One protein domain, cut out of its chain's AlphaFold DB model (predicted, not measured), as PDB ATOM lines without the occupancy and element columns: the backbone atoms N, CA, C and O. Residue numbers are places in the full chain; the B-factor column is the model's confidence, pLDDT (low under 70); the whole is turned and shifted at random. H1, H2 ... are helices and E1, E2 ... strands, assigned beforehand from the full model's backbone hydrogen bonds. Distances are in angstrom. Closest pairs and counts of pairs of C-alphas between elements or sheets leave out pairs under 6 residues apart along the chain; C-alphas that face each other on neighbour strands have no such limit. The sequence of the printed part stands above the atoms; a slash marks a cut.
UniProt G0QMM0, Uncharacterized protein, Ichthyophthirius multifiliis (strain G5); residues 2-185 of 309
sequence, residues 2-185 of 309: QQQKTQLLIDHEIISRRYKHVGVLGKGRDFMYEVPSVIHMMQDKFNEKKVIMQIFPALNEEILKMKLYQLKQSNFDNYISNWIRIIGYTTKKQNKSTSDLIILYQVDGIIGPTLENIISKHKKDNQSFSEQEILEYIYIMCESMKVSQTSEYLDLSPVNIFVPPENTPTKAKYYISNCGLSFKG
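Overview. This is residues 2 to 185 of the 309 residues of an uncharacterized protein of Ichthyophthirius multifiliis (strain G5) (UniProt G0QMM0). One strongly twisted antiparallel sheet of five strands curls round the short helix H1 on one face and has H2 over the other, and beyond one end of this sheet a looser part holds the helices H3 and H4, the short strand E6 and long loops. H3 and H4 are not on the sheet and are apart from each other. There are 184 residues printed, with four named helices and six named strands in the order H1 E1 E2 E3 H2 E4 E5 H3 H4 E6; the sheet's order is E1 E2 E3 E5 E4. The class is mixed, helices and strands, and the whole is compact, with a radius of gyration of the C-alphas of 16.8 A and spans of 53 by 37 by 34 A.

Arrangement. H1, residues 12 to 18, is on the sheet; its closest C-alphas to E4, residues 86 to 93, are those of His 12 and Thr 90, 5.8 A apart. E1, residues 19 to 29, E2, residues 36 to 44, and E3, residues 50 to 60, form a meander, each strand the antiparallel neighbour of the one before. E1 bends by 84 degrees at residue 22. E1 and E2 are a hairpin at 157 degrees, with N 20 and O 43 at 2.8 A; E2 and E3 are a hairpin at 147 degrees, with N 40 and O 53 at 2.8 A. E5, residues 98 to 106, is the antiparallel neighbour of E3, with N 54 and O 103 at 2.9 A, and forms a hairpin with E4, with N 102 and O 90 at 2.9 A. H2, residues 61 to 73, is on the opposite face from H1, giving three layers, helices on both faces of a sheet. Its height over the sheet is 9.5 A, and it runs along the strands, at 12 degrees to E5 on the local plane; the closest C-alphas of the two are those of Glu 61 and Thr 98, 6.2 A apart. E3, H2 and E4 make a split strand-helix-strand unit, two strands running the same way with E5 between them, and its crossover is right-handed. H3, residues 115 to 124, touches no helix. H4, residues 131 to 147, and E6, residues 175 to 177, are near each other, with 6 pairs of C-alphas within 10 A. E6 pairs with no named strand, but with residues 83 to 84, parallel, and 161 to 162, antiparallel. In H1, H2, H3 and H4 every O i to N i+4 pair is within hydrogen-bond range.

Along the chain. H1 begins at C-alpha 12 (-38.286, 25.045, 4.573). E1 measures 23.5 A from first to last C-alpha, E2 25.2 A, E3 29.7 A, H2 18.2 A, E4 21.2 A, E5 26.7 A, H3 14.1 A and H4 24.8 A. H4 begins at C-alpha 131 (-31.297, 30.866, 49.868), and E6 ends at C-alpha 177 (-33.906, 29.807, 25.697).

Size, cuts and confidence. The two C-alphas farthest apart are those of Lys 96 and Glu 131, 53.9 A. The printed part has no cut. The links from H2 to E4, 12 residues, and from H4 to E6, 27 residues, are long. Residues 120 to 126, of which 120 to 124 belong to H3, stand free. The mean pLDDT of the printed part is 73.3, and 77 residues are under 70, among them residues 126 to 158.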
ATOM      1  N   GLN A   2     -10.714  20.198  14.252       27.08
ATOM      2  CA  GLN A   2     -11.680  21.214  13.828       27.08
ATOM      3  C   GLN A   2     -13.075  20.582  13.904       27.08
ATOM      4  O   GLN A   2     -13.351  19.624  13.185       27.08
ATOM      5  N   GLN A   3     -13.919  21.055  14.822       35.22
ATOM      6  CA  GLN A   3     -15.330  20.678  14.843       35.22
ATOM      7  C   GLN A   3     -15.946  21.107  13.506       35.22
ATOM      8  O   GLN A   3     -15.834  22.266  13.107       35.22
ATOM      9  N   GLN A   4     -16.550  20.160  12.784       33.97
ATOM     10  CA  GLN A   4     -17.351  20.473  11.605       33.97
ATOM     11  C   GLN A   4     -18.462  21.437  12.025       33.97
ATOM     12  O   GLN A   4     -19.337  21.082  12.815       33.97
ATOM     13  N   LYS A   5     -18.410  22.659  11.490       46.41
ATOM     14  CA  LYS A   5     -19.427  23.690  11.686       46.41
ATOM     15  C   LYS A   5     -20.770  23.108  11.241       46.41
ATOM     16  O   LYS A   5     -20.971  22.846  10.057       46.41
ATOM     17  N   THR A   6     -21.664  22.828  12.187       52.97
ATOM     18  CA  THR A   6     -22.960  22.221  11.859       52.97
ATOM     19  C   THR A   6     -23.786  23.253  11.095       52.97
ATOM     20  O   THR A   6     -24.108  24.314  11.628       52.97
ATOM     21  N   GLN A   7     -24.119  22.974   9.835       64.31
ATOM     22  CA  GLN A   7     -24.956  23.866   9.037       64.31
ATOM     23  C   GLN A   7     -26.403  23.802   9.554       64.31
ATOM     24  O   GLN A   7     -27.113  22.829   9.332       64.31
ATOM     25  N   LEU A   8     -26.822  24.843  10.279       78.00
ATOM     26  CA  LEU A   8     -28.159  24.957  10.885       78.00
ATOM     27  C   LEU A   8     -29.225  25.517   9.934       78.00
ATOM     28  O   LEU A   8     -30.405  25.534  10.282       78.00
ATOM     29  N   LEU A   9     -28.831  26.002   8.756       83.75
ATOM     30  CA  LEU A   9     -29.779  26.429   7.735       83.75
ATOM     31  C   LEU A   9     -30.443  25.187   7.133       83.75
ATOM     32  O   LEU A   9     -29.768  24.353   6.535       83.75
ATOM     33  N   ILE A  10     -31.760  25.083   7.292       86.69
ATOM     34  CA  ILE A  10     -32.557  23.972   6.770       86.69
ATOM     35  C   ILE A  10     -33.474  24.502   5.668       86.69
ATOM     36  O   ILE A  10     -34.027  25.599   5.774       86.69
ATOM     37  N   ASP A  11     -33.677  23.713   4.618       85.12
ATOM     38  CA  ASP A  11     -34.720  23.991   3.635       85.12
ATOM     39  C   ASP A  11     -36.107  23.946   4.305       85.12
ATOM     40  O   ASP A  11     -36.456  22.996   5.015       85.12
ATOM     41  N   HIS A  12     -36.920  24.974   4.071       85.06
ATOM     42  CA  HIS A  12     -38.286  25.045   4.573       85.06
ATOM     43  C   HIS A  12     -39.125  23.807   4.198       85.06
ATOM     44  O   HIS A  12     -39.936  23.345   5.007       85.06
ATOM     45  N   GLU A  13     -38.916  23.216   3.017       85.94
ATOM     46  CA  GLU A  13     -39.628  22.002   2.606       85.94
ATOM     47  C   GLU A  13     -39.352  20.821   3.539       85.94
ATOM     48  O   GLU A  13     -40.270  20.060   3.866       85.94
ATOM     49  N   ILE A  14     -38.117  20.695   4.038       86.50
ATOM     50  CA  ILE A  14     -37.726  19.627   4.965       86.50
ATOM     51  C   ILE A  14     -38.545  19.721   6.250       86.50
ATOM     52  O   ILE A  14     -38.966  18.686   6.767       86.50
ATOM     53  N   ILE A  15     -38.835  20.931   6.742       87.19
ATOM     54  CA  ILE A  15     -39.635  21.112   7.960       87.19
ATOM     55  C   ILE A  15     -41.029  20.508   7.769       87.19
ATOM     56  O   ILE A  15     -41.470  19.704   8.590       87.19
ATOM     57  N   SER A  16     -41.691  20.832   6.654       85.88
ATOM     58  CA  SER A  16     -43.038  20.329   6.347       85.88
ATOM     59  C   SER A  16     -43.081  18.809   6.118       85.88
ATOM     60  O   SER A  16     -44.034  18.125   6.518       85.88
ATOM     61  N   ARG A  17     -42.023  18.245   5.517       90.19
ATOM     62  CA  ARG A  17     -41.899  16.802   5.281       90.19
ATOM     63  C   ARG A  17     -41.621  16.046   6.574       90.19
ATOM     64  O   ARG A  17     -42.295  15.051   6.827       90.19
ATOM     65  N   ARG A  18     -40.701  16.535   7.406       91.44
ATOM     66  CA  ARG A  18     -40.201  15.844   8.603       91.44
ATOM     67  C   ARG A  18     -41.090  15.997   9.829       91.44
ATOM     68  O   ARG A  18     -41.228  15.043  10.587       91.44
ATOM     69  N   TYR A  19     -41.694  17.163  10.029       93.19
ATOM     70  CA  TYR A  19     -42.420  17.468  11.258       93.19
ATOM     71  C   TYR A  19     -43.924  17.593  11.015       93.19
ATOM     72  O   TYR A  19     -44.366  18.159  10.015       93.19
ATOM     73  N   LYS A  20     -44.730  17.050  11.931       93.69
ATOM     74  CA  LYS A  20     -46.182  17.272  11.992       93.69
ATOM     75  C   LYS A  20     -46.509  18.277  13.095       93.69
ATOM     76  O   LYS A  20     -45.880  18.261  14.153       93.69
ATOM     77  N   HIS A  21     -47.481  19.153  12.842       93.62
ATOM     78  CA  HIS A  21     -47.973  20.105  13.839       93.62
ATOM     79  C   HIS A  21     -48.785  19.368  14.906       93.62
ATOM     80  O   HIS A  21     -49.643  18.554  14.576       93.62
ATOM     81  N   VAL A  22     -48.477  19.625  16.178       91.00
ATOM     82  CA  VAL A  22     -49.168  19.020  17.329       91.00
ATOM     83  C   VAL A  22     -50.094  20.031  17.996       91.00
ATOM     84  O   VAL A  22     -51.199  19.688  18.398       91.00
ATOM     85  N   GLY A  23     -49.648  21.279  18.140       87.25
ATOM     86  CA  GLY A  23     -50.424  22.307  18.828       87.25
ATOM     87  C   GLY A  23     -49.717  23.655  18.886       87.25
ATOM     88  O   GLY A  23     -48.537  23.777  18.554       87.25
ATOM     89  N   VAL A  24     -50.453  24.691  19.280       86.69
ATOM     90  CA  VAL A  24     -49.895  26.023  19.550       86.69
ATOM     91  C   VAL A  24     -49.615  26.115  21.045       86.69
ATOM     92  O   VAL A  24     -50.522  25.935  21.850       86.69
ATOM     93  N   LEU A  25     -48.365  26.385  21.407       80.62
ATOM     94  CA  LEU A  25     -47.940  26.522  22.801       80.62
ATOM     95  C   LEU A  25     -48.122  27.952  23.314       80.62
ATOM     96  O   LEU A  25     -48.373  28.165  24.495       80.62
ATOM     97  N   GLY A  26     -48.010  28.947  22.433       78.31
ATOM     98  CA  GLY A  26     -48.237  30.335  22.808       78.31
ATOM     99  C   GLY A  26     -47.782  31.332  21.756       78.31
ATOM    100  O   GLY A  26     -47.356  30.973  20.659       78.31
ATOM    101  N   LYS A  27     -47.883  32.612  22.112       79.12
ATOM    102  CA  LYS A  27     -47.315  33.723  21.347       79.12
ATOM    103  C   LYS A  27     -46.227  34.383  22.185       79.12
ATOM    104  O   LYS A  27     -46.460  34.656  23.356       79.12
ATOM    105  N   GLY A  28     -45.080  34.622  21.580       71.69
ATOM    106  CA  GLY A  28     -43.956  35.307  22.196       71.69
ATOM    107  C   GLY A  28     -43.777  36.690  21.600       71.69
ATOM    108  O   GLY A  28     -44.462  37.083  20.648       71.69
ATOM    109  N   ARG A  29     -42.836  37.425  22.169       68.75
ATOM    110  CA  ARG A  29     -42.289  38.633  21.569       68.75
ATOM    111  C   ARG A  29     -40.787  38.614  21.801       68.75
ATOM    112  O   ARG A  29     -40.345  38.303  22.904       68.75
ATOM    113  N   ASP A  30     -40.029  38.906  20.757       64.25
ATOM    114  CA  ASP A  30     -38.593  39.109  20.875       64.25
ATOM    115  C   ASP A  30     -38.322  40.345  21.733       64.25
ATOM    116  O   ASP A  30     -38.889  41.408  21.485       64.25
ATOM    117  N   PHE A  31     -37.466  40.209  22.741       55.91
ATOM    118  CA  PHE A  31     -37.141  41.308  23.644       55.91
ATOM    119  C   PHE A  31     -36.357  42.434  22.957       55.91
ATOM    120  O   PHE A  31     -36.521  43.602  23.300       55.91
ATOM    121  N   MET A  32     -35.494  42.101  21.995       54.88
ATOM    122  CA  MET A  32     -34.548  43.055  21.419       54.88
ATOM    123  C   MET A  32     -35.189  43.946  20.351       54.88
ATOM    124  O   MET A  32     -34.881  45.134  20.288       54.88
ATOM    125  N   TYR A  33     -36.086  43.382  19.543       60.56
ATOM    126  CA  TYR A  33     -36.710  44.038  18.389       60.56
ATOM    127  C   TYR A  33     -38.227  44.181  18.516       60.56
ATOM    128  O   TYR A  33     -38.881  44.631  17.578       60.56
ATOM    129  N   GLU A  34     -38.803  43.750  19.641       66.44
ATOM    130  CA  GLU A  34     -40.243  43.769  19.921       66.44
ATOM    131  C   GLU A  34     -41.107  43.046  18.872       66.44
ATOM    132  O   GLU A  34     -42.320  43.265  18.778       66.44
ATOM    133  N   VAL A  35     -40.513  42.127  18.104       73.50
ATOM    134  CA  VAL A  35     -41.231  41.405  17.053       73.50
ATOM    135  C   VAL A  35     -42.052  40.253  17.617       73.50
ATOM    136  O   VAL A  35     -41.549  39.470  18.426       73.50
ATOM    137  N   PRO A  36     -43.325  40.107  17.212       81.12
ATOM    138  CA  PRO A  36     -44.156  39.012  17.681       81.12
ATOM    139  C   PRO A  36     -43.659  37.674  17.126       81.12
ATOM    140  O   PRO A  36     -43.202  37.588  15.989       81.12
ATOM    141  N   SER A  37     -43.831  36.611  17.906       86.06
ATOM    142  CA  SER A  37     -43.614  35.239  17.457       86.06
ATOM    143  C   SER A  37     -44.770  34.328  17.845       86.06
ATOM    144  O   SER A  37     -45.498  34.583  18.805       86.06
ATOM    145  N   VAL A  38     -44.925  33.222  17.130       87.50
ATOM    146  CA  VAL A  38     -45.856  32.143  17.477       87.50
ATOM    147  C   VAL A  38     -45.056  30.872  17.701       87.50
ATOM    148  O   VAL A  38     -44.176  30.546  16.909       87.50
ATOM    149  N   ILE A  39     -45.336  30.175  18.797       86.81
ATOM    150  CA  ILE A  39     -44.602  28.985  19.203       86.81
ATOM    151  C   ILE A  39     -45.516  27.777  19.061       86.81
ATOM    152  O   ILE A  39     -46.616  27.726  19.618       86.81
ATOM    153  N   HIS A  40     -45.036  26.792  18.320       89.44
ATOM    154  CA  HIS A  40     -45.732  25.569  17.983       89.44
ATOM    155  C   HIS A  40     -44.986  24.373  18.569       89.44
ATOM    156  O   HIS A  40     -43.758  24.304  18.524       89.44
ATOM    157  N   MET A  41     -45.746  23.408  19.072       90.38
ATOM    158  CA  MET A  41     -45.238  22.067  19.313       90.38
ATOM    159  C   MET A  41     -45.300  21.292  18.002       90.38
ATOM    160  O   MET A  41     -46.352  21.226  17.359       90.38
ATOM    161  N   MET A  42     -44.183  20.679  17.642       92.75
ATOM    162  CA  MET A  42     -44.054  19.823  16.474       92.75
ATOM    163  C   MET A  42     -43.593  18.433  16.907       92.75
ATOM    164  O   MET A  42     -42.966  18.270  17.953       92.75
ATOM    165  N   GLN A  43     -43.885  17.425  16.095       91.88
ATOM    166  CA  GLN A  43     -43.421  16.056  16.309       91.88
ATOM    167  C   GLN A  43     -42.734  15.547  15.046       91.88
ATOM    168  O   GLN A  43     -43.282  15.670  13.950       91.88
ATOM    169  N   ASP A  44     -41.531  15.001  15.192       90.94
ATOM    170  CA  ASP A  44     -40.816  14.312  14.120       90.94
ATOM    171  C   ASP A  44     -41.617  13.061  13.729       90.94
ATOM    172  O   ASP A  44     -41.999  12.255  14.581       90.94
ATOM    173  N   LYS A  45     -41.927  12.924  12.438       91.50
ATOM    174  CA  LYS A  45     -42.754  11.828  11.920       91.50
ATOM    175  C   LYS A  45     -42.036  10.474  11.952       91.50
ATOM    176  O   LYS A  45     -42.718   9.461  11.879       91.50
ATOM    177  N   PHE A  46     -40.705  10.448  12.050       89.69
ATOM    178  CA  PHE A  46     -39.909   9.221  11.935       89.69
ATOM    179  C   PHE A  46     -39.527   8.601  13.278       89.69
ATOM    180  O   PHE A  46     -39.414   7.387  13.379       89.69
ATOM    181  N   ASN A  47     -39.291   9.424  14.301       88.12
ATOM    182  CA  ASN A  47     -38.834   8.958  15.618       88.12
ATOM    183  C   ASN A  47     -39.730   9.428  16.773       88.12
ATOM    184  O   ASN A  47     -39.373   9.246  17.933       88.12
ATOM    185  N   GLU A  48     -40.850  10.082  16.452       84.50
ATOM    186  CA  GLU A  48     -41.841  10.601  17.394       84.50
ATOM    187  C   GLU A  48     -41.335  11.642  18.405       84.50
ATOM    188  O   GLU A  48     -42.113  12.100  19.249       84.50
ATOM    189  N   LYS A  49     -40.075  12.088  18.307       87.44
ATOM    190  CA  LYS A  49     -39.525  13.120  19.188       87.44
ATOM    191  C   LYS A  49     -40.218  14.453  18.947       87.44
ATOM    192  O   LYS A  49     -40.508  14.843  17.815       87.44
ATOM    193  N   LYS A  50     -40.462  15.177  20.035       89.31
ATOM    194  CA  LYS A  50     -41.052  16.513  19.993       89.31
ATOM    195  C   LYS A  50     -39.971  17.572  19.803       89.31
ATOM    196  O   LYS A  50     -38.877  17.459  20.348       89.31
ATOM    197  N   VAL A  51     -40.301  18.609  19.045       90.69
ATOM    198  CA  VAL A  51     -39.471  19.804  18.864       90.69
ATOM    199  C   VAL A  51     -40.353  21.039  18.982       90.69
ATOM    200  O   VAL A  51     -41.552  20.990  18.698       90.69
ATOM    201  N   ILE A  52     -39.770  22.157  19.399       90.25
ATOM    202  CA  ILE A  52     -40.458  23.445  19.362       90.25
ATOM    203  C   ILE A  52     -40.131  24.138  18.044       90.25
ATOM    204  O   ILE A  52     -38.979  24.179  17.624       90.25
ATOM    205  N   MET A  53     -41.147  24.723  17.418       91.62
ATOM    206  CA  MET A  53     -41.003  25.602  16.264       91.62
ATOM    207  C   MET A  53     -41.485  27.007  16.624       91.62
ATOM    208  O   MET A  53     -42.658  27.195  16.939       91.62
ATOM    209  N   GLN A  54     -40.595  27.993  16.555       91.06
ATOM    210  CA  GLN A  54     -40.920  29.409  16.713       91.06
ATOM    211  C   GLN A  54     -40.973  30.075  15.340       91.06
ATOM    212  O   GLN A  54     -40.034  29.962  14.558       91.06
ATOM    213  N   ILE A  55     -42.066  30.775  15.056       91.94
ATOM    214  CA  ILE A  55     -42.271  31.522  13.817       91.94
ATOM    215  C   ILE A  55     -42.326  33.008  14.149       91.94
ATOM    216  O   ILE A  55     -43.178  33.427  14.931       91.94
ATOM    217  N   PHE A  56     -41.467  33.801  13.519       91.19
ATOM    218  CA  PHE A  56     -41.566  35.256  13.451       91.19
ATOM    219  C   PHE A  56     -42.161  35.634  12.091       91.19
ATOM    220  O   PHE A  56     -41.458  35.534  11.080       91.19
ATOM    221  N   PRO A  57     -43.450  36.000  12.026       92.38
ATOM    222  CA  PRO A  57     -44.120  36.238  10.759       92.38
ATOM    223  C   PRO A  57     -43.793  37.622  10.187       92.38
ATOM    224  O   PRO A  57     -43.680  38.593  10.933       92.38
ATOM    225  N   ALA A  58     -43.730  37.707   8.857       91.25
ATOM    226  CA  ALA A  58     -43.678  38.952   8.087       91.25
ATOM    227  C   ALA A  58     -42.612  39.963   8.563       91.25
ATOM    228  O   ALA A  58     -42.861  41.169   8.617       91.25
ATOM    229  N   LEU A  59     -41.408  39.481   8.883       87.38
ATOM    230  CA  LEU A  59     -40.283  40.351   9.213       87.38
ATOM    231  C   LEU A  59     -39.860  41.142   7.978       87.38
ATOM    232  O   LEU A  59     -39.715  40.576   6.891       87.38
ATOM    233  N   ASN A  60     -39.630  42.443   8.152       87.62
ATOM    234  CA  ASN A  60     -38.966  43.237   7.124       87.62
ATOM    235  C   ASN A  60     -37.503  42.782   6.955       87.62
ATOM    236  O   ASN A  60     -36.939  42.103   7.816       87.62
ATOM    237  N   GLU A  61     -36.895  43.150   5.830       81.69
ATOM    238  CA  GLU A  61     -35.562  42.671   5.453       81.69
ATOM    239  C   GLU A  61     -34.463  43.053   6.462       81.69
ATOM    240  O   GLU A  61     -33.561  42.259   6.725       81.69
ATOM    241  N   GLU A  62     -34.550  44.241   7.058       76.12
ATOM    242  CA  GLU A  62     -33.575  44.747   8.030       76.12
ATOM    243  C   GLU A  62     -33.618  43.939   9.335       76.12
ATOM    244  O   GLU A  62     -32.612  43.366   9.752       76.12
ATOM    245  N   ILE A  63     -34.806  43.787   9.924       75.56
ATOM    246  CA  ILE A  63     -35.020  43.010  11.151       75.56
ATOM    247  C   ILE A  63     -34.678  41.533  10.927       75.56
ATOM    248  O   ILE A  63     -34.066  40.896  11.788       75.56
ATOM    249  N   LEU A  64     -35.041  40.976   9.768       82.56
ATOM    250  CA  LEU A  64     -34.698  39.602   9.413       82.56
ATOM    251  C   LEU A  64     -33.180  39.395   9.415       82.56
ATOM    252  O   LEU A  64     -32.698  38.441  10.028       82.56
ATOM    253  N   LYS A  65     -32.424  40.297   8.774       75.38
ATOM    254  CA  LYS A  65     -30.953  40.246   8.743       75.38
ATOM    255  C   LYS A  65     -30.367  40.276  10.152       75.38
ATOM    256  O   LYS A  65     -29.492  39.472  10.463       75.38
ATOM    257  N   MET A  66     -30.893  41.136  11.019       71.62
ATOM    258  CA  MET A  66     -30.450  41.233  12.410       71.62
ATOM    259  C   MET A  66     -30.718  39.956  13.215       71.62
ATOM    260  O   MET A  66     -29.826  39.470  13.912       71.62
ATOM    261  N   LYS A  67     -31.910  39.357  13.087       78.44
ATOM    262  CA  LYS A  67     -32.230  38.076  13.743       78.44
ATOM    263  C   LYS A  67     -31.353  36.932  13.231       78.44
ATOM    264  O   LYS A  67     -30.904  36.112  14.025       78.44
ATOM    265  N   LEU A  68     -31.087  36.873  11.925       79.94
ATOM    266  CA  LEU A  68     -30.196  35.866  11.343       79.94
ATOM    267  C   LEU A  68     -28.756  36.029  11.837       79.94
ATOM    268  O   LEU A  68     -28.098  35.036  12.141       79.94
ATOM    269  N   TYR A  69     -28.280  37.268  11.955       74.50
ATOM    270  CA  TYR A  69     -26.973  37.556  12.536       74.50
ATOM    271  C   TYR A  69     -26.906  37.118  14.003       74.50
ATOM    272  O   TYR A  69     -26.000  36.373  14.359       74.50
ATOM    273  N   GLN A  70     -27.905  37.471  14.821       72.38
ATOM    274  CA  GLN A  70     -28.011  37.014  16.212       72.38
ATOM    275  C   GLN A  70     -27.946  35.483  16.310       72.38
ATOM    276  O   GLN A  70     -27.191  34.949  17.120       72.38
ATOM    277  N   LEU A  71     -28.693  34.773  15.456       75.69
ATOM    278  CA  LEU A  71     -28.660  33.313  15.411       75.69
ATOM    279  C   LEU A  71     -27.249  32.806  15.113       75.69
ATOM    280  O   LEU A  71     -26.739  31.987  15.872       75.69
ATOM    281  N   LYS A  72     -26.590  33.333  14.072       73.12
ATOM    282  CA  LYS A  72     -25.208  32.971  13.708       73.12
ATOM    283  C   LYS A  72     -24.207  33.272  14.841       73.12
ATOM    284  O   LYS A  72     -23.313  32.463  15.065       73.12
ATOM    285  N   GLN A  73     -24.361  34.395  15.551       63.09
ATOM    286  CA  GLN A  73     -23.468  34.829  16.637       63.09
ATOM    287  C   GLN A  73     -23.701  34.125  17.966       63.09
ATOM    288  O   GLN A  73     -22.796  34.080  18.796       63.09
ATOM    289  N   SER A  74     -24.873  33.538  18.196       60.91
ATOM    290  CA  SER A  74     -25.165  32.769  19.414       60.91
ATOM    291  C   SER A  74     -24.424  31.411  19.477       60.91
ATOM    292  O   SER A  74     -24.943  30.419  19.983       60.91
ATOM    293  N   ASN A  75     -23.205  31.413  18.926       55.88
ATOM    294  CA  ASN A  75     -22.291  30.361  18.527       55.88
ATOM    295  C   ASN A  75     -22.542  29.024  19.233       55.88
ATOM    296  O   ASN A  75     -22.280  28.844  20.421       55.88
ATOM    297  N   PHE A  76     -23.044  28.085  18.435       56.88
ATOM    298  CA  PHE A  76     -23.554  26.769  18.813       56.88
ATOM    299  C   PHE A  76     -22.469  25.702  19.030       56.88
ATOM    300  O   PHE A  76     -22.800  24.538  19.252       56.88
ATOM    301  N   ASP A  77     -21.191  26.081  18.950       46.56
ATOM    302  CA  ASP A  77     -20.060  25.146  18.990       46.56
ATOM    303  C   ASP A  77     -19.739  24.673  20.424       46.56
ATOM    304  O   ASP A  77     -19.251  23.562  20.628       46.56
ATOM    305  N   ASN A  78     -20.130  25.456  21.438       50.47
ATOM    306  CA  ASN A  78     -20.049  25.077  22.848       50.47
ATOM    307  C   ASN A  78     -21.456  24.799  23.380       50.47
ATOM    308  O   ASN A  78     -22.097  25.673  23.959       50.47
ATOM    309  N   TYR A  79     -21.965  23.583  23.164       54.75
ATOM    310  CA  TYR A  79     -23.213  23.163  23.801       54.75
ATOM    311  C   TYR A  79     -23.063  23.239  25.326       54.75
ATOM    312  O   TYR A  79     -22.388  22.416  25.942       54.75
ATOM    313  N   ILE A  80     -23.717  24.230  25.929       59.94
ATOM    314  CA  ILE A  80     -23.911  24.309  27.372       59.94
ATOM    315  C   ILE A  80     -25.166  23.498  27.676       59.94
ATOM    316  O   ILE A  80     -26.226  23.750  27.103       59.94
ATOM    317  N   SER A  81     -25.070  22.543  28.602       64.75
ATOM    318  CA  SER A  81     -26.168  21.628  28.956       64.75
ATOM    319  C   SER A  81     -27.468  22.322  29.371       64.75
ATOM    320  O   SER A  81     -28.524  21.695  29.356       64.75
ATOM    321  N   ASN A  82     -27.382  23.598  29.749       70.94
ATOM    322  CA  ASN A  82     -28.471  24.395  30.297       70.94
ATOM    323  C   ASN A  82     -29.072  25.360  29.256       70.94
ATOM    324  O   ASN A  82     -29.868  26.223  29.615       70.94
ATOM    325  N   TRP A  83     -28.695  25.278  27.975       76.12
ATOM    326  CA  TRP A  83     -29.315  26.069  26.905       76.12
ATOM    327  C   TRP A  83     -30.251  25.211  26.065       76.12
ATOM    328  O   TRP A  83     -29.944  24.065  25.733       76.12
ATOM    329  N   ILE A  84     -31.390  25.780  25.669       78.69
ATOM    330  CA  ILE A  84     -32.263  25.116  24.699       78.69
ATOM    331  C   ILE A  84     -31.569  25.146  23.338       78.69
ATOM    332  O   ILE A  84     -31.356  26.207  22.746       78.69
ATOM    333  N   ARG A  85     -31.218  23.960  22.840       78.94
ATOM    334  CA  ARG A  85     -30.472  23.802  21.595       78.94
ATOM    335  C   ARG A  85     -31.331  24.157  20.388       78.94
ATOM    336  O   ARG A  85     -32.378  23.550  20.168       78.94
ATOM    337  N   ILE A  86     -30.838  25.068  19.557       81.88
ATOM    338  CA  ILE A  86     -31.379  25.293  18.216       81.88
ATOM    339  C   ILE A  86     -30.828  24.199  17.302       81.88
ATOM    340  O   ILE A  86     -29.622  23.975  17.233       81.88
ATOM    341  N   ILE A  87     -31.728  23.494  16.622       84.12
ATOM    342  CA  ILE A  87     -31.398  22.403  15.690       84.12
ATOM    343  C   ILE A  87     -31.544  22.815  14.231       84.12
ATOM    344  O   ILE A  87     -31.106  22.089  13.343       84.12
ATOM    345  N   GLY A  88     -32.125  23.986  13.984       86.88
ATOM    346  CA  GLY A  88     -32.014  24.663  12.708       86.88
ATOM    347  C   GLY A  88     -32.954  25.843  12.575       86.88
ATOM    348  O   GLY A  88     -33.805  26.085  13.429       86.88
ATOM    349  N   TYR A  89     -32.794  26.585  11.491       90.88
ATOM    350  CA  TYR A  89     -33.665  27.692  11.132       90.88
ATOM    351  C   TYR A  89     -33.850  27.757   9.616       90.88
ATOM    352  O   TYR A  89     -33.058  27.212   8.846       90.88
ATOM    353  N   THR A  90     -34.910  28.427   9.184       92.25
ATOM    354  CA  THR A  90     -35.188  28.688   7.773       92.25
ATOM    355  C   THR A  90     -35.912  30.016   7.609       92.25
ATOM    356  O   THR A  90     -36.443  30.571   8.574       92.25
ATOM    357  N   THR A  91     -35.958  30.518   6.379       92.50
ATOM    358  CA  THR A  91     -36.749  31.701   6.038       92.50
ATOM    359  C   THR A  91     -37.728  31.370   4.927       92.50
ATOM    360  O   THR A  91     -37.426  30.584   4.030       92.50
ATOM    361  N   LYS A  92     -38.920  31.962   4.984       92.44
ATOM    362  CA  LYS A  92     -39.945  31.797   3.955       92.44
ATOM    363  C   LYS A  92     -40.386  33.161   3.460       92.44
ATOM    364  O   LYS A  92     -40.973  33.937   4.208       92.44
ATOM    365  N   LYS A  93     -40.125  33.455   2.189       91.44
ATOM    366  CA  LYS A  93     -40.532  34.721   1.579       91.44
ATOM    367  C   LYS A  93     -42.061  34.800   1.507       91.44
ATOM    368  O   LYS A  93     -42.692  33.905   0.951       91.44
ATOM    369  N   GLN A  94     -42.640  35.857   2.074       88.12
ATOM    370  CA  GLN A  94     -44.086  36.117   2.038       88.12
ATOM    371  C   GLN A  94     -44.445  37.014   0.850       88.12
ATOM    372  O   GLN A  94     -45.383  36.742   0.107       88.12
ATOM    373  N   ASN A  95     -43.671  38.080   0.642       90.00
ATOM    374  CA  ASN A  95     -43.829  39.008  -0.478       90.00
ATOM    375  C   ASN A  95     -42.469  39.639  -0.845       90.00
ATOM    376  O   ASN A  95     -41.414  39.150  -0.438       90.00
ATOM    377  N   LYS A  96     -42.465  40.712  -1.648       84.38
ATOM    378  CA  LYS A  96     -41.222  41.383  -2.075       84.38
ATOM    379  C   LYS A  96     -40.419  41.990  -0.914       84.38
ATOM    380  O   LYS A  96     -39.208  42.085  -1.053       84.38
ATOM    381  N   SER A  97     -41.069  42.364   0.187       85.00
ATOM    382  CA  SER A  97     -40.492  43.152   1.286       85.00
ATOM    383  C   SER A  97     -40.436  42.433   2.637       85.00
ATOM    384  O   SER A  97     -39.790  42.936   3.555       85.00
ATOM    385  N   THR A  98     -41.116  41.293   2.793       91.94
ATOM    386  CA  THR A  98     -41.194  40.578   4.073       91.94
ATOM    387  C   THR A  98     -41.002  39.074   3.935       91.94
ATOM    388  O   THR A  98     -41.496  38.458   2.982       91.94
ATOM    389  N   SER A  99     -40.388  38.476   4.954       93.50
ATOM    390  CA  SER A  99     -40.201  37.030   5.082       93.50
ATOM    391  C   SER A  99     -40.506  36.563   6.499       93.50
ATOM    392  O   SER A  99     -40.276  37.284   7.467       93.50
ATOM    393  N   ASP A 100     -40.972  35.330   6.628       94.25
ATOM    394  CA  ASP A 100     -41.039  34.661   7.918       94.25
ATOM    395  C   ASP A 100     -39.662  34.106   8.276       94.25
ATOM    396  O   ASP A 100     -38.970  33.550   7.418       94.25
ATOM    397  N   LEU A 101     -39.295  34.199   9.551       92.19
ATOM    398  CA  LEU A 101     -38.182  33.456  10.132       92.19
ATOM    399  C   LEU A 101     -38.741  32.322  10.986       92.19
ATOM    400  O   LEU A 101     -39.582  32.547  11.855       92.19
ATOM    401  N   ILE A 102     -38.256  31.107  10.754       92.94
ATOM    402  CA  ILE A 102     -38.682  29.908  11.474       92.94
ATOM    403  C   ILE A 102     -37.459  29.302  12.151       92.94
ATOM    404  O   ILE A 102     -36.441  29.079  11.500       92.94
ATOM    405  N   ILE A 103     -37.565  29.018  13.446       90.31
ATOM    406  CA  ILE A 103     -36.487  28.467  14.273       90.31
ATOM    407  C   ILE A 103     -36.984  27.183  14.934       90.31
ATOM    408  O   ILE A 103     -38.089  27.146  15.480       90.31
ATOM    409  N   LEU A 104     -36.174  26.129  14.879       89.19
ATOM    410  CA  LEU A 104     -36.437  24.832  15.486       89.19
ATOM    411  C   LEU A 104     -35.540  24.615  16.702       89.19
ATOM    412  O   LEU A 104     -34.315  24.722  16.619       89.19
ATOM    413  N   TYR A 105     -36.164  24.226  17.807       87.25
ATOM    414  CA  TYR A 105     -35.524  23.952  19.084       87.25
ATOM    415  C   TYR A 105     -35.696  22.482  19.460       87.25
ATOM    416  O   TYR A 105     -36.802  21.934  19.388       87.25
ATOM    417  N   GLN A 106     -34.610  21.846  19.893       83.62
ATOM    418  CA  GLN A 106     -34.653  20.507  20.466       83.62
ATOM    419  C   GLN A 106     -35.304  20.554  21.843       83.62
ATOM    420  O   GLN A 106     -34.969  21.391  22.680       83.62
ATOM    421  N   VAL A 107     -36.229  19.626  22.070       77.06
ATOM    422  CA  VAL A 107     -36.947  19.503  23.331       77.06
ATOM    423  C   VAL A 107     -36.694  18.115  23.895       77.06
ATOM    424  O   VAL A 107     -37.429  17.169  23.617       77.06
ATOM    425  N   ASP A 108     -35.671  17.992  24.731       69.56
ATOM    426  CA  ASP A 108     -35.337  16.736  25.412       69.56
ATOM    427  C   ASP A 108     -36.172  16.555  26.696       69.56
ATOM    428  O   ASP A 108     -35.643  16.334  27.779       69.56
ATOM    429  N   GLY A 109     -37.498  16.727  26.609       62.38
ATOM    430  CA  GLY A 109     -38.388  16.674  27.785       62.38
ATOM    431  C   GLY A 109     -38.291  17.899  28.710       62.38
ATOM    432  O   GLY A 109     -38.683  17.838  29.871       62.38
ATOM    433  N   ILE A 110     -37.768  19.012  28.187       61.47
ATOM    434  CA  ILE A 110     -37.389  20.222  28.938       61.47
ATOM    435  C   ILE A 110     -38.576  21.158  29.251       61.47
ATOM    436  O   ILE A 110     -38.463  22.032  30.107       61.47
ATOM    437  N   ILE A 111     -39.725  21.020  28.580       65.44
ATOM    438  CA  ILE A 111     -40.797  22.030  28.674       65.44
ATOM    439  C   ILE A 111     -41.632  21.817  29.940       65.44
ATOM    440  O   ILE A 111     -42.693  21.192  29.904       65.44
ATOM    441  N   GLY A 112     -41.148  22.353  31.055       75.75
ATOM    442  CA  GLY A 112     -41.952  22.663  32.230       75.75
ATOM    443  C   GLY A 112     -42.322  24.153  32.278       75.75
ATOM    444  O   GLY A 112     -42.279  24.842  31.251       75.75
ATOM    445  N   PRO A 113     -42.751  24.669  33.443       80.19
ATOM    446  CA  PRO A 113     -43.106  26.076  33.593       80.19
ATOM    447  C   PRO A 113     -41.891  26.993  33.393       80.19
ATOM    448  O   PRO A 113     -40.748  26.612  33.648       80.19
ATOM    449  N   THR A 114     -42.144  28.234  32.974       78.88
ATOM    450  CA  THR A 114     -41.116  29.281  33.006       78.88
ATOM    451  C   THR A 114     -40.812  29.688  34.447       78.88
ATOM    452  O   THR A 114     -41.658  29.548  35.337       78.88
ATOM    453  N   LEU A 115     -39.640  30.271  34.684       75.88
ATOM    454  CA  LEU A 115     -39.296  30.861  35.973       75.88
ATOM    455  C   LEU A 115     -40.287  31.970  36.358       75.88
ATOM    456  O   LEU A 115     -40.686  32.052  37.514       75.88
ATOM    457  N   GLU A 116     -40.770  32.762  35.396       73.81
ATOM    458  CA  GLU A 116     -41.836  33.748  35.640       73.81
ATOM    459  C   GLU A 116     -43.119  33.102  36.192       73.81
ATOM    460  O   GLU A 116     -43.755  33.652  37.097       73.81
ATOM    461  N   ASN A 117     -43.498  31.920  35.689       74.88
ATOM    462  CA  ASN A 117     -44.661  31.191  36.196       74.88
ATOM    463  C   ASN A 117     -44.429  30.719  37.638       74.88
ATOM    464  O   ASN A 117     -45.345  30.802  38.457       74.88
ATOM    465  N   ILE A 118     -43.214  30.270  37.964       75.00
ATOM    466  CA  ILE A 118     -42.844  29.840  39.321       75.00
ATOM    467  C   ILE A 118     -42.849  31.032  40.278       75.00
ATOM    468  O   ILE A 118     -43.496  30.968  41.319       75.00
ATOM    469  N   ILE A 119     -42.221  32.150  39.900       66.25
ATOM    470  CA  ILE A 119     -42.230  33.399  40.676       66.25
ATOM    471  C   ILE A 119     -43.671  33.854  40.926       66.25
ATOM    472  O   ILE A 119     -44.038  34.199  42.052       66.25
ATOM    473  N   SER A 120     -44.508  33.832  39.888       69.12
ATOM    474  CA  SER A 120     -45.920  34.209  39.991       69.12
ATOM    475  C   SER A 120     -46.696  33.290  40.936       69.12
ATOM    476  O   SER A 120     -47.529  33.775  41.703       69.12
ATOM    477  N   LYS A 121     -46.410  31.983  40.912       73.62
ATOM    478  CA  LYS A 121     -47.002  30.997  41.820       73.62
ATOM    479  C   LYS A 121     -46.556  31.228  43.266       73.62
ATOM    480  O   LYS A 121     -47.412  31.419  44.115       73.62
ATOM    481  N   HIS A 122     -45.252  31.332  43.528       69.88
ATOM    482  CA  HIS A 122     -44.710  31.626  44.862       69.88
ATOM    483  C   HIS A 122     -45.319  32.904  45.441       69.88
ATOM    484  O   HIS A 122     -45.758  32.934  46.588       69.88
ATOM    485  N   LYS A 123     -45.452  33.947  44.614       61.84
ATOM    486  CA  LYS A 123     -46.111  35.193  45.010       61.84
ATOM    487  C   LYS A 123     -47.580  34.993  45.385       61.84
ATOM    488  O   LYS A 123     -48.044  35.613  46.338       61.84
ATOM    489  N   LYS A 124     -48.319  34.181  44.625       68.94
ATOM    490  CA  LYS A 124     -49.723  33.859  44.913       68.94
ATOM    491  C   LYS A 124     -49.857  33.062  46.212       68.94
ATOM    492  O   LYS A 124     -50.774  33.326  46.982       68.94
ATOM    493  N   ASP A 125     -48.918  32.157  46.456       71.25
ATOM    494  CA  ASP A 125     -48.913  31.246  47.602       71.25
ATOM    495  C   ASP A 125     -48.231  31.870  48.841       71.25
ATOM    496  O   ASP A 125     -48.118  31.230  49.883       71.25
ATOM    497  N   ASN A 126     -47.795  33.135  48.748       66.25
ATOM    498  CA  ASN A 126     -47.038  33.864  49.772       66.25
ATOM    499  C   ASN A 126     -45.783  33.110  50.256       66.25
ATOM    500  O   ASN A 126     -45.401  33.171  51.424       66.25
ATOM    501  N   GLN A 127     -45.145  32.393  49.336       60.72
ATOM    502  CA  GLN A 127     -43.917  31.648  49.558       60.72
ATOM    503  C   GLN A 127     -42.717  32.445  49.053       60.72
ATOM    504  O   GLN A 127     -42.771  33.119  48.022       60.72
ATOM    505  N   SER A 128     -41.618  32.358  49.795       55.19
ATOM    506  CA  SER A 128     -40.333  32.930  49.400       55.19
ATOM    507  C   SER A 128     -39.436  31.837  48.832       55.19
ATOM    508  O   SER A 128     -39.533  30.686  49.248       55.19
ATOM    509  N   PHE A 129     -38.553  32.196  47.901       62.38
ATOM    510  CA  PHE A 129     -37.471  31.299  47.491       62.38
ATOM    511  C   PHE A 129     -36.475  31.138  48.640       62.38
ATOM    512  O   PHE A 129     -36.122  32.124  49.290       62.38
ATOM    513  N   SER A 130     -36.008  29.918  48.866       64.56
ATOM    514  CA  SER A 130     -34.913  29.627  49.784       64.56
ATOM    515  C   SER A 130     -33.591  30.213  49.281       64.56
ATOM    516  O   SER A 130     -33.395  30.456  48.088       64.56
ATOM    517  N   GLU A 131     -32.651  30.415  50.202       56.28
ATOM    518  CA  GLU A 131     -31.297  30.866  49.868       56.28
ATOM    519  C   GLU A 131     -30.607  29.912  48.882       56.28
ATOM    520  O   GLU A 131     -29.972  30.359  47.928       56.28
ATOM    521  N   GLN A 132     -30.805  28.603  49.051       60.50
ATOM    522  CA  GLN A 132     -30.251  27.593  48.156       60.50
ATOM    523  C   GLN A 132     -30.790  27.729  46.723       60.50
ATOM    524  O   GLN A 132     -30.000  27.732  45.783       60.50
ATOM    525  N   GLU A 133     -32.102  27.899  46.538       66.69
ATOM    526  CA  GLU A 133     -32.699  28.090  45.205       66.69
ATOM    527  C   GLU A 133     -32.159  29.345  44.508       66.69
ATOM    528  O   GLU A 133     -31.915  29.341  43.298       66.69
ATOM    529  N   ILE A 134     -31.935  30.415  45.278       62.94
ATOM    530  CA  ILE A 134     -31.375  31.673  44.777       62.94
ATOM    531  C   ILE A 134     -29.916  31.483  44.346       62.94
ATOM    532  O   ILE A 134     -29.540  31.913  43.255       62.94
ATOM    533  N   LEU A 135     -29.094  30.834  45.175       59.03
ATOM    534  CA  LEU A 135     -27.684  30.574  44.872       59.03
ATOM    535  C   LEU A 135     -27.516  29.648  43.662       59.03
ATOM    536  O   LEU A 135     -26.661  29.897  42.815       59.03
ATOM    537  N   GLU A 136     -28.354  28.620  43.540       67.31
ATOM    538  CA  GLU A 136     -28.357  27.721  42.383       67.31
ATOM    539  C   GLU A 136     -28.744  28.443  41.092       67.31
ATOM    540  O   GLU A 136     -28.113  28.230  40.052       67.31
ATOM    541  N   TYR A 137     -29.750  29.324  41.157       69.12
ATOM    542  CA  TYR A 137     -30.115  30.174  40.030       69.12
ATOM    543  C   TYR A 137     -28.922  31.029  39.600       69.12
ATOM    544  O   TYR A 137     -28.509  30.969  38.444       69.12
ATOM    545  N   ILE A 138     -28.306  31.752  40.538       64.38
ATOM    546  CA  ILE A 138     -27.127  32.585  40.272       64.38
ATOM    547  C   ILE A 138     -26.011  31.761  39.628       64.38
ATOM    548  O   ILE A 138     -25.484  32.164  38.595       64.38
ATOM    549  N   TYR A 139     -25.679  30.601  40.191       66.50
ATOM    550  CA  TYR A 139     -24.618  29.740  39.672       66.50
ATOM    551  C   TYR A 139     -24.854  29.355  38.203       66.50
ATOM    552  O   TYR A 139     -23.960  29.522  37.374       66.50
ATOM    553  N   ILE A 140     -26.068  28.921  37.852       69.38
ATOM    554  CA  ILE A 140     -26.405  28.524  36.476       69.38
ATOM    555  C   ILE A 140     -26.330  29.709  35.507       69.38
ATOM    556  O   ILE A 140     -25.879  29.549  34.367       69.38
ATOM    557  N   MET A 141     -26.725  30.900  35.955       69.12
ATOM    558  CA  MET A 141     -26.606  32.124  35.163       69.12
ATOM    559  C   MET A 141     -25.140  32.476  34.902       69.12
ATOM    560  O   MET A 141     -24.769  32.763  33.765       69.12
ATOM    561  N   CYS A 142     -24.291  32.384  35.924       63.50
ATOM    562  CA  CYS A 142     -22.859  32.651  35.813       63.50
ATOM    563  C   CYS A 142     -22.151  31.662  34.892       63.50
ATOM    564  O   CYS A 142     -21.391  32.077  34.022       63.50
ATOM    565  N   GLU A 143     -22.431  30.367  35.045       65.31
ATOM    566  CA  GLU A 143     -21.901  29.322  34.163       65.31
ATOM    567  C   GLU A 143     -22.321  29.568  32.709       65.31
ATOM    568  O   GLU A 143     -21.501  29.484  31.795       65.31
ATOM    569  N   SER A 144     -23.578  29.970  32.493       64.88
ATOM    570  CA  SER A 144     -24.094  30.305  31.162       64.88
ATOM    571  C   SER A 144     -23.396  31.522  30.546       64.88
ATOM    572  O   SER A 144     -23.120  31.522  29.349       64.88
ATOM    573  N   MET A 145     -23.080  32.544  31.348       59.94
ATOM    574  CA  MET A 145     -22.371  33.745  30.891       59.94
ATOM    575  C   MET A 145     -20.879  33.499  30.638       59.94
ATOM    576  O   MET A 145     -20.319  34.069  29.706       59.94
ATOM    577  N   LYS A 146     -20.225  32.662  31.454       55.25
ATOM    578  CA  LYS A 146     -18.776  32.408  31.394       55.25
ATOM    579  C   LYS A 146     -18.346  31.711  30.103       55.25
ATOM    580  O   LYS A 146     -17.229  31.912  29.636       55.25
ATOM    581  N   VAL A 147     -19.219  30.878  29.541       48.91
ATOM    582  CA  VAL A 147     -18.925  30.086  28.338       48.91
ATOM    583  C   VAL A 147     -19.256  30.848  27.049       48.91
ATOM    584  O   VAL A 147     -18.697  30.544  25.994       48.91
ATOM    585  N   SER A 148     -20.120  31.866  27.104       48.31
ATOM    586  CA  SER A 148     -20.483  32.634  25.916       48.31
ATOM    587  C   SER A 148     -19.515  33.797  25.686       48.31
ATOM    588  O   SER A 148     -19.539  34.782  26.420       48.31
ATOM    589  N   GLN A 149     -18.740  33.743  24.603       43.88
ATOM    590  CA  GLN A 149     -18.079  34.935  24.048       43.88
ATOM    591  C   GLN A 149     -19.094  35.938  23.455       43.88
ATOM    592  O   GLN A 149     -18.722  37.041  23.082       43.88
ATOM    593  N   THR A 150     -20.375  35.555  23.374       46.91
ATOM    594  CA  THR A 150     -21.472  36.302  22.740       46.91
ATOM    595  C   THR A 150     -22.683  36.473  23.669       46.91
ATOM    596  O   THR A 150     -23.840  36.433  23.239       46.91
ATOM    597  N   SER A 151     -22.417  36.688  24.964       47.44
ATOM    598  CA  SER A 151     -23.420  36.930  26.022       47.44
ATOM    599  C   SER A 151     -24.384  38.083  25.720       47.44
ATOM    600  O   SER A 151     -25.472  38.136  26.290       47.44
ATOM    601  N   GLU A 152     -24.026  38.967  24.788       47.25
ATOM    602  CA  GLU A 152     -24.821  40.107  24.314       47.25
ATOM    603  C   GLU A 152     -26.200  39.720  23.749       47.25
ATOM    604  O   GLU A 152     -27.113  40.549  23.712       47.25
ATOM    605  N   TYR A 153     -26.377  38.462  23.328       50.72
ATOM    606  CA  TYR A 153     -27.608  37.973  22.698       50.72
ATOM    607  C   TYR A 153     -28.470  37.079  23.595       50.72
ATOM    608  O   TYR A 153     -29.519  36.607  23.143       50.72
ATOM    609  N   LEU A 154     -28.050  36.845  24.842       56.28
ATOM    610  CA  LEU A 154     -28.797  36.031  25.796       56.28
ATOM    611  C   LEU A 154     -29.934  36.834  26.425       56.28
ATOM    612  O   LEU A 154     -29.715  37.852  27.078       56.28
ATOM    613  N   ASP A 155     -31.158  36.334  26.273       61.78
ATOM    614  CA  ASP A 155     -32.318  36.858  26.985       61.78
ATOM    615  C   ASP A 155     -32.515  36.074  28.283       61.78
ATOM    616  O   ASP A 155     -32.990  34.939  28.308       61.78
ATOM    617  N   LEU A 156     -32.105  36.712  29.371       64.94
ATOM    618  CA  LEU A 156     -32.081  36.152  30.716       64.94
ATOM    619  C   LEU A 156     -33.329  36.503  31.529       64.94
ATOM    620  O   LEU A 156     -33.371  36.294  32.743       64.94
ATOM    621  N   SER A 157     -34.348  37.062  30.880       65.75
ATOM    622  CA  SER A 157     -35.608  37.348  31.548       65.75
ATOM    623  C   SER A 157     -36.279  36.050  32.036       65.75
ATOM    624  O   SER A 157     -36.225  35.024  31.351       65.75
ATOM    625  N   PRO A 158     -36.977  36.066  33.191       68.50
ATOM    626  CA  PRO A 158     -37.614  34.867  33.754       68.50
ATOM    627  C   PRO A 158     -38.611  34.156  32.823       68.50
ATOM    628  O   PRO A 158     -38.941  32.990  33.028       68.50
ATOM    629  N   VAL A 159     -39.105  34.845  31.794       70.75
ATOM    630  CA  VAL A 159     -40.022  34.305  30.778       70.75
ATOM    631  C   VAL A 159     -39.334  33.415  29.739       70.75
ATOM    632  O   VAL A 159     -40.021  32.648  29.071       70.75
ATOM    633  N   ASN A 160     -38.009  33.512  29.621       73.94
ATOM    634  CA  ASN A 160     -37.158  32.736  28.713       73.94
ATOM    635  C   ASN A 160     -36.342  31.663  29.450       73.94
ATOM    636  O   ASN A 160     -35.498  30.993  28.854       73.94
ATOM    637  N   ILE A 161     -36.578  31.498  30.753       77.06
ATOM    638  CA  ILE A 161     -35.940  30.480  31.583       77.06
ATOM    639  C   ILE A 161     -36.984  29.428  31.919       77.06
ATOM    640  O   ILE A 161     -38.033  29.745  32.475       77.06
ATOM    641  N   PHE A 162     -36.689  28.181  31.591       81.31
ATOM    642  CA  PHE A 162     -37.562  27.031  31.756       81.31
ATOM    643  C   PHE A 162     -37.040  26.130  32.860       81.31
ATOM    644  O   PHE A 162     -35.838  25.883  32.946       81.31
ATOM    645  N   VAL A 163     -37.944  25.615  33.685       81.00
ATOM    646  CA  VAL A 163     -37.617  24.588  34.675       81.00
ATOM    647  C   VAL A 163     -38.090  23.246  34.132       81.00
ATOM    648  O   VAL A 163     -39.269  23.131  33.781       81.00
ATOM    649  N   PRO A 164     -37.208  22.242  34.010       81.25
ATOM    650  CA  PRO A 164     -37.617  20.929  33.551       81.25
ATOM    651  C   PRO A 164     -38.536  20.269  34.596       81.25
ATOM    652  O   PRO A 164     -38.371  20.497  35.795       81.25
ATOM    653  N   PRO A 165     -39.508  19.449  34.166       80.56
ATOM    654  CA  PRO A 165     -40.306  18.629  35.076       80.56
ATOM    655  C   PRO A 165     -39.441  17.748  35.993       80.56
ATOM    656  O   PRO A 165     -38.380  17.281  35.585       80.56
ATOM    657  N   GLU A 166     -39.929  17.450  37.202       71.38
ATOM    658  CA  GLU A 166     -39.194  16.687  38.233       71.38
ATOM    659  C   GLU A 166     -38.681  15.315  37.755       71.38
ATOM    660  O   GLU A 166     -37.642  14.848  38.211       71.38
ATOM    661  N   ASN A 167     -39.375  14.690  36.799       69.00
ATOM    662  CA  ASN A 167     -39.033  13.370  36.259       69.00
ATOM    663  C   ASN A 167     -38.195  13.422  34.969       69.00
ATOM    664  O   ASN A 167     -38.009  12.395  34.311       69.00
ATOM    665  N   THR A 168     -37.722  14.597  34.551       69.00
ATOM    666  CA  THR A 168     -36.881  14.709  33.355       69.00
ATOM    667  C   THR A 168     -35.473  14.187  33.675       69.00
ATOM    668  O   THR A 168     -34.890  14.608  34.672       69.00
ATOM    669  N   PRO A 169     -34.876  13.308  32.844       63.56
ATOM    670  CA  PRO A 169     -33.567  12.683  33.087       63.56
ATOM    671  C   PRO A 169     -32.388  13.648  32.850       63.56
ATOM    672  O   PRO A 169     -31.371  13.288  32.257       63.56
ATOM    673  N   THR A 170     -32.527  14.901  33.276       66.62
ATOM    674  CA  THR A 170     -31.534  15.959  33.124       66.62
ATOM    675  C   THR A 170     -30.945  16.363  34.468       66.62
ATOM    676  O   THR A 170     -31.625  16.380  35.489       66.62
ATOM    677  N   LYS A 171     -29.654  16.714  34.458       63.91
ATOM    678  CA  LYS A 171     -28.964  17.309  35.612       63.91
ATOM    679  C   LYS A 171     -29.154  18.830  35.693       63.91
ATOM    680  O   LYS A 171     -28.806  19.428  36.706       63.91
ATOM    681  N   ALA A 172     -29.660  19.459  34.632       69.00
ATOM    682  CA  ALA A 172     -29.853  20.903  34.565       69.00
ATOM    683  C   ALA A 172     -31.135  21.307  35.306       69.00
ATOM    684  O   ALA A 172     -32.204  20.802  34.984       69.00
ATOM    685  N   LYS A 173     -31.050  22.239  36.262       72.94
ATOM    686  CA  LYS A 173     -32.232  22.776  36.968       72.94
ATOM    687  C   LYS A 173     -32.956  23.885  36.202       72.94
ATOM    688  O   LYS A 173     -34.151  24.078  36.391       72.94
ATOM    689  N   TYR A 174     -32.245  24.598  35.331       78.12
ATOM    690  CA  TYR A 174     -32.803  25.664  34.504       78.12
ATOM    691  C   TYR A 174     -32.303  25.532  33.071       78.12
ATOM    692  O   TYR A 174     -31.144  25.187  32.838       78.12
ATOM    693  N   TYR A 175     -33.183  25.858  32.133       79.50
ATOM    694  CA  TYR A 175     -32.904  25.927  30.711       79.50
ATOM    695  C   TYR A 175     -33.160  27.327  30.188       79.50
ATOM    696  O   TYR A 175     -34.279  27.828  30.260       79.50
ATOM    697  N   ILE A 176     -32.134  27.951  29.633       76.19
ATOM    698  CA  ILE A 176     -32.228  29.286  29.055       76.19
ATOM    699  C   ILE A 176     -32.551  29.126  27.575       76.19
ATOM    700  O   ILE A 176     -31.835  28.442  26.835       76.19
ATOM    701  N   SER A 177     -33.638  29.743  27.122       72.12
ATOM    702  CA  SER A 177     -33.906  29.807  25.697       72.12
ATOM    703  C   SER A 177     -33.001  30.835  25.042       72.12
ATOM    704  O   SER A 177     -33.071  32.029  25.331       72.12
ATOM    705  N   ASN A 178     -32.178  30.369  24.120       64.31
ATOM    706  CA  ASN A 178     -31.405  31.244  23.265       64.31
ATOM    707  C   ASN A 178     -32.334  31.859  22.190       64.31
ATOM    708  O   ASN A 178     -33.157  31.156  21.598       64.31
ATOM    709  N   CYS A 179     -32.213  33.167  21.941       58.12
ATOM    710  CA  CYS A 179     -32.992  33.921  20.944       58.12
ATOM    711  C   CYS A 179     -34.505  34.132  21.216       58.12
ATOM    712  O   CYS A 179     -35.259  34.355  20.265       58.12
ATOM    713  N   GLY A 180     -34.938  34.158  22.483       56.66
ATOM    714  CA  GLY A 180     -36.235  34.737  22.876       56.66
ATOM    715  C   GLY A 180     -37.452  33.822  22.695       56.66
ATOM    716  O   GLY A 180     -38.459  34.228  22.105       56.66
ATOM    717  N   LEU A 181     -37.377  32.583  23.187       53.69
ATOM    718  CA  LEU A 181     -38.510  31.659  23.188       53.69
ATOM    719  C   LEU A 181     -39.424  31.945  24.394       53.69
ATOM    720  O   LEU A 181     -39.288  31.333  25.449       53.69
ATOM    721  N   SER A 182     -40.390  32.854  24.231       51.38
ATOM    722  CA  SER A 182     -41.330  33.252  25.293       51.38
ATOM    723  C   SER A 182     -42.781  32.830  25.006       51.38
ATOM    724  O   SER A 182     -43.225  32.831  23.860       51.38
ATOM    725  N   PHE A 183     -43.560  32.476  26.039       47.03
ATOM    726  CA  PHE A 183     -44.983  32.097  25.916       47.03
ATOM    727  C   PHE A 183     -45.936  33.201  26.417       47.03
ATOM    728  O   PHE A 183     -45.616  33.951  27.339       47.03
ATOM    729  N   LYS A 184     -47.147  33.289  25.839       39.47
ATOM    730  CA  LYS A 184     -48.161  34.293  26.220       39.47
ATOM    731  C   LYS A 184     -48.798  33.914  27.559       39.47
ATOM    732  O   LYS A 184     -49.343  32.823  27.683       39.47
ATOM    733  N   GLY A 185     -48.797  34.845  28.512       42.03
ATOM    734  CA  GLY A 185     -49.388  34.677  29.849       42.03
ATOM    735  C   GLY A 185     -48.779  35.597  30.913       42.03
ATOM    736  O   GLY A 185     -49.361  35.795  31.975       42.03
TER     737      GLY A 185